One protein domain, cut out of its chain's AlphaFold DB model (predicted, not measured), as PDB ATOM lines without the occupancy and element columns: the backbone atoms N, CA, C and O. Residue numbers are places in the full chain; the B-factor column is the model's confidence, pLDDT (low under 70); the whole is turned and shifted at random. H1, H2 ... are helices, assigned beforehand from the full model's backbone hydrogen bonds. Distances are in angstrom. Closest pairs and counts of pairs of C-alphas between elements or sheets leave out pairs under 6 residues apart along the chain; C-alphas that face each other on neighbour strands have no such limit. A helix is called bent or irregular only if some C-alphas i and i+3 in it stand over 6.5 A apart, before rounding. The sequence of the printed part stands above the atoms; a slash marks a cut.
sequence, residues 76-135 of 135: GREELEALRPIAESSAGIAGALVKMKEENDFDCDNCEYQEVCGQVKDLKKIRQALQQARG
ATOM      1  N   GLY A  76     178.076 242.234 245.213       86.06
ATOM      2  CA  GLY A  76     176.977 242.951 245.845       86.06
ATOM      3  C   GLY A  76     175.929 243.523 244.883       86.06
ATOM      4  O   GLY A  76     175.844 243.231 243.692       86.06
ATOM      5  N   ARG A  77     175.059 244.367 245.439       86.62
ATOM      6  CA  ARG A  77     173.966 244.967 244.670       86.62
ATOM      7  C   ARG A  77     174.474 245.833 243.513       86.62
ATOM      8  O   ARG A  77     173.837 245.855 242.471       86.62
ATOM      9  N   GLU A  78     175.600 246.515 243.686       88.56
ATOM     10  CA  GLU A  78     176.134 247.473 242.712       88.56
ATOM     11  C   GLU A  78     176.440 246.826 241.355       88.56
ATOM     12  O   GLU A  78     176.029 247.346 240.318       88.56
ATOM     13  N   GLU A  79     177.065 245.648 241.344       86.62
ATOM     14  CA  GLU A  79     177.359 244.925 240.105       86.62
ATOM     15  C   GLU A  79     176.093 244.387 239.428       86.62
ATOM     16  O   GLU A  79     176.044 244.266 238.203       86.62
ATOM     17  N   LEU A  80     175.044 244.095 240.205       86.69
ATOM     18  CA  LEU A  80     173.744 243.708 239.657       86.69
ATOM     19  C   LEU A  80     173.028 244.897 239.006       86.69
ATOM     20  O   LEU A  80     172.431 244.728 237.943       86.69
ATOM     21  N   GLU A  81     173.107 246.095 239.592       88.38
ATOM     22  CA  GLU A  81     172.488 247.298 239.012       88.38
ATOM     23  C   GLU A  81     173.111 247.658 237.653       88.38
ATOM     24  O   GLU A  81     172.399 248.090 236.747       88.38
ATOM     25  N   ALA A  82     174.410 247.399 237.459       89.19
ATOM     26  CA  ALA A  82     175.073 247.582 236.163       89.19
ATOM     27  C   ALA A  82     174.504 246.673 235.052       89.19
ATOM     28  O   ALA A  82     174.583 247.009 233.871       89.19
ATOM     29  N   LEU A  83     173.901 245.536 235.414       89.31
ATOM     30  CA  LEU A  83     173.275 244.596 234.477       89.31
ATOM     31  C   LEU A  83     171.771 244.808 234.311       89.31
ATOM     32  O   LEU A  83     171.159 244.181 233.441       89.31
ATOM     33  N   ARG A  84     171.171 245.698 235.107       88.38
ATOM     34  CA  ARG A  84     169.734 245.978 235.074       88.38
ATOM     35  C   ARG A  84     169.226 246.350 233.672       88.38
ATOM     36  O   ARG A  84     168.251 245.727 233.257       88.38
ATOM     37  N   PRO A  85     169.892 247.219 232.881       90.69
ATOM     38  CA  PRO A  85     169.411 247.549 231.533       90.69
ATOM     39  C   PRO A  85     169.357 246.337 230.589       90.69
ATOM     40  O   PRO A  85     168.447 246.210 229.772       90.69
ATOM     41  N   ILE A  86     170.310 245.406 230.718       89.31
ATOM     42  CA  ILE A  86     170.346 244.173 229.914       89.31
ATOM     43  C   ILE A  86     169.183 243.252 230.309       89.31
ATOM     44  O   ILE A  86     168.537 242.653 229.442       89.31
ATOM     45  N   ALA A  87     168.899 243.148 231.610       86.31
ATOM     46  CA  ALA A  87     167.781 242.367 232.126       86.31
ATOM     47  C   ALA A  87     166.426 242.944 231.678       86.31
ATOM     48  O   ALA A  87     165.586 242.196 231.178       86.31
ATOM     49  N   GLU A  88     166.242 244.262 231.787       88.44
ATOM     50  CA  GLU A  88     165.031 244.973 231.357       88.44
ATOM     51  C   GLU A  88     164.791 244.815 229.852       88.44
ATOM     52  O   GLU A  88     163.691 244.451 229.441       88.44
ATOM     53  N   SER A  89     165.834 244.984 229.030       89.50
ATOM     54  CA  SER A  89     165.750 244.767 227.581       89.50
ATOM     55  C   SER A  89     165.337 243.330 227.243       89.50
ATOM     56  O   SER A  89     164.391 243.111 226.486       89.50
ATOM     57  N   SER A  90     165.981 242.337 227.865       88.44
ATOM     58  CA  SER A  90     165.656 240.919 227.654       88.44
ATOM     59  C   SER A  90     164.209 240.600 228.037       88.44
ATOM     60  O   SER A  90     163.523 239.847 227.342       88.44
ATOM     61  N   ALA A  91     163.726 241.188 229.130       87.38
ATOM     62  CA  ALA A  91     162.359 240.998 229.576       87.38
ATOM     63  C   ALA A  91     161.336 241.709 228.680       87.38
ATOM     64  O   ALA A  91     160.280 241.140 228.421       87.38
ATOM     65  N   GLY A  92     161.660 242.896 228.159       89.31
ATOM     66  CA  GLY A  92     160.836 243.596 227.174       89.31
ATOM     67  C   GLY A  92     160.651 242.780 225.896       89.31
ATOM     68  O   GLY A  92     159.538 242.673 225.390       89.31
ATOM     69  N   ILE A  93     161.712 242.120 225.417       89.38
ATOM     70  CA  ILE A  93     161.642 241.224 224.251       89.38
ATOM     71  C   ILE A  93     160.711 240.042 224.527       89.38
ATOM     72  O   ILE A  93     159.847 239.725 223.709       89.38
ATOM     73  N   ALA A  94     160.873 239.392 225.682       87.38
ATOM     74  CA  ALA A  94     160.037 238.266 226.079       87.38
ATOM     75  C   ALA A  94     158.564 238.673 226.259       87.38
ATOM     76  O   ALA A  94     157.676 237.960 225.796       87.38
ATOM     77  N   GLY A  95     158.310 239.825 226.888       88.31
ATOM     78  CA  GLY A  95     156.971 240.386 227.081       88.31
ATOM     79  C   GLY A  95     156.290 240.713 225.756       88.31
ATOM     80  O   GLY A  95     155.178 240.256 225.516       88.31
ATOM     81  N   ALA A  96     156.996 241.391 224.848       88.31
ATOM     82  CA  ALA A  96     156.507 241.689 223.506       88.31
ATOM     83  C   ALA A  96     156.140 240.419 222.725       88.31
ATOM     84  O   ALA A  96     155.098 240.357 222.075       88.31
ATOM     85  N   LEU A  97     156.993 239.393 222.801       88.12
ATOM     86  CA  LEU A  97     156.780 238.122 222.116       88.12
ATOM     87  C   LEU A  97     155.554 237.375 222.656       88.12
ATOM     88  O   LEU A  97     154.769 236.857 221.866       88.12
ATOM     89  N   VAL A  98     155.382 237.343 223.983       86.69
ATOM     90  CA  VAL A  98     154.202 236.759 224.641       86.69
ATOM     91  C   VAL A  98     152.949 237.547 224.269       86.69
ATOM     92  O   VAL A  98     151.997 236.941 223.788       86.69
ATOM     93  N   LYS A  99     152.968 238.881 224.380       85.75
ATOM     94  CA  LYS A  99     151.828 239.739 224.031       85.75
ATOM     95  C   LYS A  99     151.371 239.509 222.593       85.75
ATOM     96  O   LYS A  99     150.215 239.190 222.373       85.75
ATOM     97  N   MET A 100     152.283 239.546 221.619       84.50
ATOM     98  CA  MET A 100     151.938 239.331 220.204       84.50
ATOM     99  C   MET A 100     151.343 237.948 219.895       84.50
ATOM    100  O   MET A 100     150.675 237.788 218.872       84.50
ATOM    101  N   LYS A 101     151.638 236.927 220.708       83.75
ATOM    102  CA  LYS A 101     151.215 235.539 220.463       83.75
ATOM    103  C   LYS A 101     150.015 235.116 221.305       83.75
ATOM    104  O   LYS A 101     149.232 234.295 220.833       83.75
ATOM    105  N   GLU A 102     149.873 235.647 222.515       81.44
ATOM    106  CA  GLU A 102     148.826 235.268 223.469       81.44
ATOM    107  C   GLU A 102     147.722 236.322 223.592       81.44
ATOM    108  O   GLU A 102     146.553 235.965 223.749       81.44
ATOM    109  N   GLU A 103     148.052 237.609 223.477       72.75
ATOM    110  CA  GLU A 103     147.073 238.689 223.523       72.75
ATOM    111  C   GLU A 103     146.633 239.009 222.091       72.75
ATOM    112  O   GLU A 103     147.408 239.457 221.251       72.75
ATOM    113  N   ASN A 104     145.357 238.779 221.780       66.19
ATOM    114  CA  ASN A 104     144.775 239.119 220.475       66.19
ATOM    115  C   ASN A 104     144.544 240.639 220.296       66.19
ATOM    116  O   ASN A 104     143.675 241.032 219.518       66.19
ATOM    117  N   ASP A 105     145.293 241.473 221.018       67.81
ATOM    118  CA  ASP A 105     145.226 242.930 220.968       67.81
ATOM    119  C   ASP A 105     146.366 243.477 220.097       67.81
ATOM    120  O   ASP A 105     147.548 243.241 220.354       67.81
ATOM    121  N   PHE A 106     145.989 244.178 219.027       69.44
ATOM    122  CA  PHE A 106     146.888 244.640 217.967       69.44
ATOM    123  C   PHE A 106     146.914 246.162 217.832       69.44
ATOM    124  O   PHE A 106     147.405 246.657 216.812       69.44
ATOM    125  N   ASP A 107     146.444 246.903 218.842       80.12
ATOM    126  CA  ASP A 107     146.669 248.347 218.919       80.12
ATOM    127  C   ASP A 107     148.159 248.633 219.161       80.12
ATOM    128  O   ASP A 107     148.644 248.844 220.273       80.12
ATOM    129  N   CYS A 108     148.922 248.573 218.075       80.44
ATOM    130  CA  CYS A 108     150.358 248.769 218.110       80.44
ATOM    131  C   CYS A 108     150.753 250.241 218.265       80.44
ATOM    132  O   CYS A 108     151.940 250.494 218.479       80.44
ATOM    133  N   ASP A 109     149.809 251.171 218.109       80.38
ATOM    134  CA  ASP A 109     150.051 252.607 218.240       80.38
ATOM    135  C   ASP A 109     150.024 253.030 219.715       80.38
ATOM    136  O   ASP A 109     150.762 253.933 220.099       80.38
ATOM    137  N   ASN A 110     149.270 252.310 220.558       82.06
ATOM    138  CA  ASN A 110     149.252 252.492 222.016       82.06
ATOM    139  C   ASN A 110     149.973 251.371 222.795       82.06
ATOM    140  O   ASN A 110     149.846 251.266 224.016       82.06
ATOM    141  N   CYS A 111     150.732 250.507 222.115       85.19
ATOM    142  CA  CYS A 111     151.373 249.352 222.744       85.19
ATOM    143  C   CYS A 111     152.653 249.722 223.511       85.19
ATOM    144  O   CYS A 111     153.615 250.236 222.943       85.19
ATOM    145  N   GLU A 112     152.724 249.311 224.779       84.12
ATOM    146  CA  GLU A 112     153.886 249.479 225.668       84.12
ATOM    147  C   GLU A 112     155.203 248.860 225.147       84.12
ATOM    148  O   GLU A 112     156.280 249.254 225.585       84.12
ATOM    149  N   TYR A 113     155.144 247.927 224.185       85.31
ATOM    150  CA  TYR A 113     156.324 247.287 223.583       85.31
ATOM    151  C   TYR A 113     156.701 247.836 222.198       85.31
ATOM    152  O   TYR A 113     157.565 247.259 221.530       85.31
ATOM    153  N   GLN A 114     156.068 248.917 221.725       83.75
ATOM    154  CA  GLN A 114     156.284 249.448 220.372       83.75
ATOM    155  C   GLN A 114     157.767 249.717 220.077       83.75
ATOM    156  O   GLN A 114     158.254 249.357 219.000       83.75
ATOM    157  N   GLU A 115     158.487 250.292 221.043       83.31
ATOM    158  CA  GLU A 115     159.915 250.594 220.925       83.31
ATOM    159  C   GLU A 115     160.752 249.317 220.725       83.31
ATOM    160  O   GLU A 115     161.493 249.198 219.746       83.31
ATOM    161  N   VAL A 116     160.573 248.316 221.594       84.75
ATOM    162  CA  VAL A 116     161.327 247.049 221.555       84.75
ATOM    163  C   VAL A 116     161.023 246.254 220.281       84.75
ATOM    164  O   VAL A 116     161.934 245.717 219.642       84.75
ATOM    165  N   CYS A 117     159.760 246.232 219.846       83.25
ATOM    166  CA  CYS A 117     159.354 245.610 218.584       83.25
ATOM    167  C   CYS A 117     160.007 246.266 217.356       83.25
ATOM    168  O   CYS A 117     160.213 245.595 216.345       83.25
ATOM    169  N   GLY A 118     160.324 247.564 217.420       80.75
ATOM    170  CA  GLY A 118     161.016 248.287 216.352       80.75
ATOM    171  C   GLY A 118     162.518 247.996 216.291       80.75
ATOM    172  O   GLY A 118     163.088 247.965 215.197       80.75
ATOM    173  N   GLN A 119     163.141 247.757 217.445       84.12
ATOM    174  CA  GLN A 119     164.584 247.534 217.583       84.12
ATOM    175  C   GLN A 119     165.000 246.089 217.268       84.12
ATOM    176  O   GLN A 119     166.082 245.857 216.724       84.12
ATOM    177  N   VAL A 120     164.146 245.104 217.564       85.94
ATOM    178  CA  VAL A 120     164.460 243.684 217.354       85.94
ATOM    179  C   VAL A 120     163.891 243.184 216.029       85.94
ATOM    180  O   VAL A 120     162.679 243.095 215.838       85.94
ATOM    181  N   LYS A 121     164.788 242.793 215.115       85.00
ATOM    182  CA  LYS A 121     164.445 242.364 213.747       85.00
ATOM    183  C   LYS A 121     163.390 241.257 213.708       85.00
ATOM    184  O   LYS A 121     162.504 241.310 212.858       85.00
ATOM    185  N   ASP A 122     163.474 240.271 214.596       83.19
ATOM    186  CA  ASP A 122     162.543 239.140 214.583       83.19
ATOM    187  C   ASP A 122     161.169 239.513 215.153       83.19
ATOM    188  O   ASP A 122     160.158 239.160 214.551       83.19
ATOM    189  N   LEU A 123     161.101 240.348 216.199       84.62
ATOM    190  CA  LEU A 123     159.823 240.900 216.672       84.62
ATOM    191  C   LEU A 123     159.137 241.737 215.585       84.62
ATOM    192  O   LEU A 123     157.933 241.603 215.367       84.62
ATOM    193  N   LYS A 124     159.906 242.539 214.840       84.88
ATOM    194  CA  LYS A 124     159.389 243.316 213.708       84.88
ATOM    195  C   LYS A 124     158.775 242.422 212.628       84.88
ATOM    196  O   LYS A 124     157.688 242.730 212.143       84.88
ATOM    197  N   LYS A 125     159.438 241.316 212.267       85.88
ATOM    198  CA  LYS A 125     158.899 240.340 211.302       85.88
ATOM    199  C   LYS A 125     157.615 239.694 211.814       85.88
ATOM    200  O   LYS A 125     156.657 239.600 211.054       85.88
ATOM    201  N   ILE A 126     157.588 239.277 213.083       85.25
ATOM    202  CA  ILE A 126     156.407 238.659 213.703       85.25
ATOM    203  C   ILE A 126     155.226 239.634 213.660       85.25
ATOM    204  O   ILE A 126     154.157 239.265 213.180       85.25
ATOM    205  N   ARG A 127     155.433 240.897 214.059       83.25
ATOM    206  CA  ARG A 127     154.415 241.956 213.972       83.25
ATOM    207  C   ARG A 127     153.897 242.138 212.544       83.25
ATOM    208  O   ARG A 127     152.688 242.155 212.338       83.25
ATOM    209  N   GLN A 128     154.791 242.258 211.562       84.75
ATOM    210  CA  GLN A 128     154.410 242.443 210.157       84.75
ATOM    211  C   GLN A 128     153.610 241.254 209.612       84.75
ATOM    212  O   GLN A 128     152.594 241.458 208.952       84.75
ATOM    213  N   ALA A 129     154.027 240.023 209.921       84.38
ATOM    214  CA  ALA A 129     153.313 238.817 209.512       84.38
ATOM    215  C   ALA A 129     151.903 238.748 210.125       84.38
ATOM    216  O   ALA A 129     150.949 238.401 209.433       84.38
ATOM    217  N   LEU A 130     151.753 239.126 211.400       81.81
ATOM    218  CA  LEU A 130     150.454 239.169 212.081       81.81
ATOM    219  C   LEU A 130     149.519 240.236 211.493       81.81
ATOM    220  O   LEU A 130     148.327 239.976 211.348       81.81
ATOM    221  N   GLN A 131     150.055 241.400 211.114       79.75
ATOM    222  CA  GLN A 131     149.294 242.456 210.438       79.75
ATOM    223  C   GLN A 131     148.829 242.025 209.037       79.75
ATOM    224  O   GLN A 131     147.688 242.281 208.671       79.75
ATOM    225  N   GLN A 132     149.683 241.337 208.270       79.44
ATOM    226  CA  GLN A 132     149.353 240.851 206.921       79.44
ATOM    227  C   GLN A 132     148.368 239.679 206.921       79.44
ATOM    228  O   GLN A 132     147.556 239.573 206.015       79.44
ATOM    229  N   ALA A 133     148.422 238.794 207.917       74.94
ATOM    230  CA  ALA A 133     147.524 237.641 208.002       74.94
ATOM    231  C   ALA A 133     146.072 238.008 208.368       74.94
ATOM    232  O   ALA A 133     145.207 237.132 208.366       74.94
ATOM    233  N   ARG A 134     145.811 239.265 208.749       64.50
ATOM    234  CA  ARG A 134     144.501 239.737 209.224       64.50
ATOM    235  C   ARG A 134     143.954 240.949 208.456       64.50
ATOM    236  O   ARG A 134     142.871 241.412 208.807       64.50
ATOM    237  N   GLY A 135     144.689 241.444 207.458       52.09
ATOM    238  CA  GLY A 135     144.221 242.428 206.472       52.09
ATOM    239  C   GLY A 135     143.816 241.743 205.178       52.09
ATOM    240  O   GLY A 135     142.872 242.248 204.537       52.09
TER     241      GLY A 135
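AT A GLANCE: This is residues 76 to 135 of the 135 residues of the protein "CO-methylating acetyl-CoA synthase" of Deltaproteobacteria bacterium (UniProt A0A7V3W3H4). One long helix, H2, makes the backbone of the shape, and two shorter helices pack on its later part: H3 crosses it steeply, and H4 lies beside it at a small angle and runs the same way. The short helix H1 and the first turns of H2, residues 76 to 88, stick out from this small body as an arm, and the arm makes much of the length. After H2 the chain folds back through a long loop, residues 103 to 113, into H3, which makes a corner with H4. The printed part has 60 residues with four named helices in the order H1, H2, H3, H4 and no named strand, so the class is all helix. The whole is loose, with a radius of gyration of the C-alphas of 13.9 A, and its C-alphas span 51 by 19 by 18 A.

HOW THE PARTS SIT: From the first printed residue on, residues 76 to 88 stand free; of these, 77 to 81 belong to H1 and 84 to 88 to H2, a helix of residues 84 to 102. H1, residues 77 to 81, and H2 meet only through their link, and H1 touches no helix. Further along, H2 touches H3, residues 114 to 119, with its residues 89 to 96 alone. The closest C-alphas of H2 and H3 are those of Ile 93 and Val 116, 6.4 A apart. Their lines stand at a steep tilt of 68 degrees, only just short of about perpendicular, and they run opposite ways. H2 also touches H4, residues 121 to 132, where residues 93 to 100 of H2 meet residues 123 to 127 of H4 alone. The closest C-alphas of this pair are those of Leu 97 and Leu 123, 6.8 A apart, and the helices run the same way at a shallow tilt of 21 degrees. H3 and H4 touch only at the corner by their link, H4 with residues 123 to 127 alone. Their closest C-alphas are those of Cys 117 and Leu 123, 5.1 A apart, and their lines stand at a steep tilt of 54 degrees, opposite ways. H1 is apart from H3 and from H4. In H1, H2, H3 and H4 every O i to N i+4 pair of the backbone is within hydrogen-bond range.

IN THESE COORDINATES: H1, Arg 77 to Glu 81, begins at C-alpha 77 at (173.966, 244.967, 244.670) and is 6.3 A long from first to last C-alpha. H2, Arg 84 to Glu 102, is the longest helix, with 19 residues and 26.2 A from first to last C-alpha; its C-alpha 102 is at (148.826, 235.268, 223.469). H3, Gln 114 to Gln 119, is 9.0 A long between its end C-alphas. H4, Lys 121 to Gln 132, is 16.6 A long and ends at C-alpha 132 at (149.353, 240.851, 206.921). None of these helices is bent.

THE WHOLE: The C-alphas of Gly 76 and Gly 135 are the two farthest apart, 51.2 A. Without residues 76 to 88, the body has 47 residues, spans 30 by 19 by 18 A and has a radius of gyration of 9.8 A. The printed part has no cut, and it ends at residue 135, the chain's last residue. The link from H2 to H3, 11 residues, is long, while those from H1 to H2, 2 residues, and from H3 to H4, 1 residue, are tight. The mean pLDDT of the printed part is 83.3; the model's confidence is low, under 70, at residues 104 to 106 and 134 to 135.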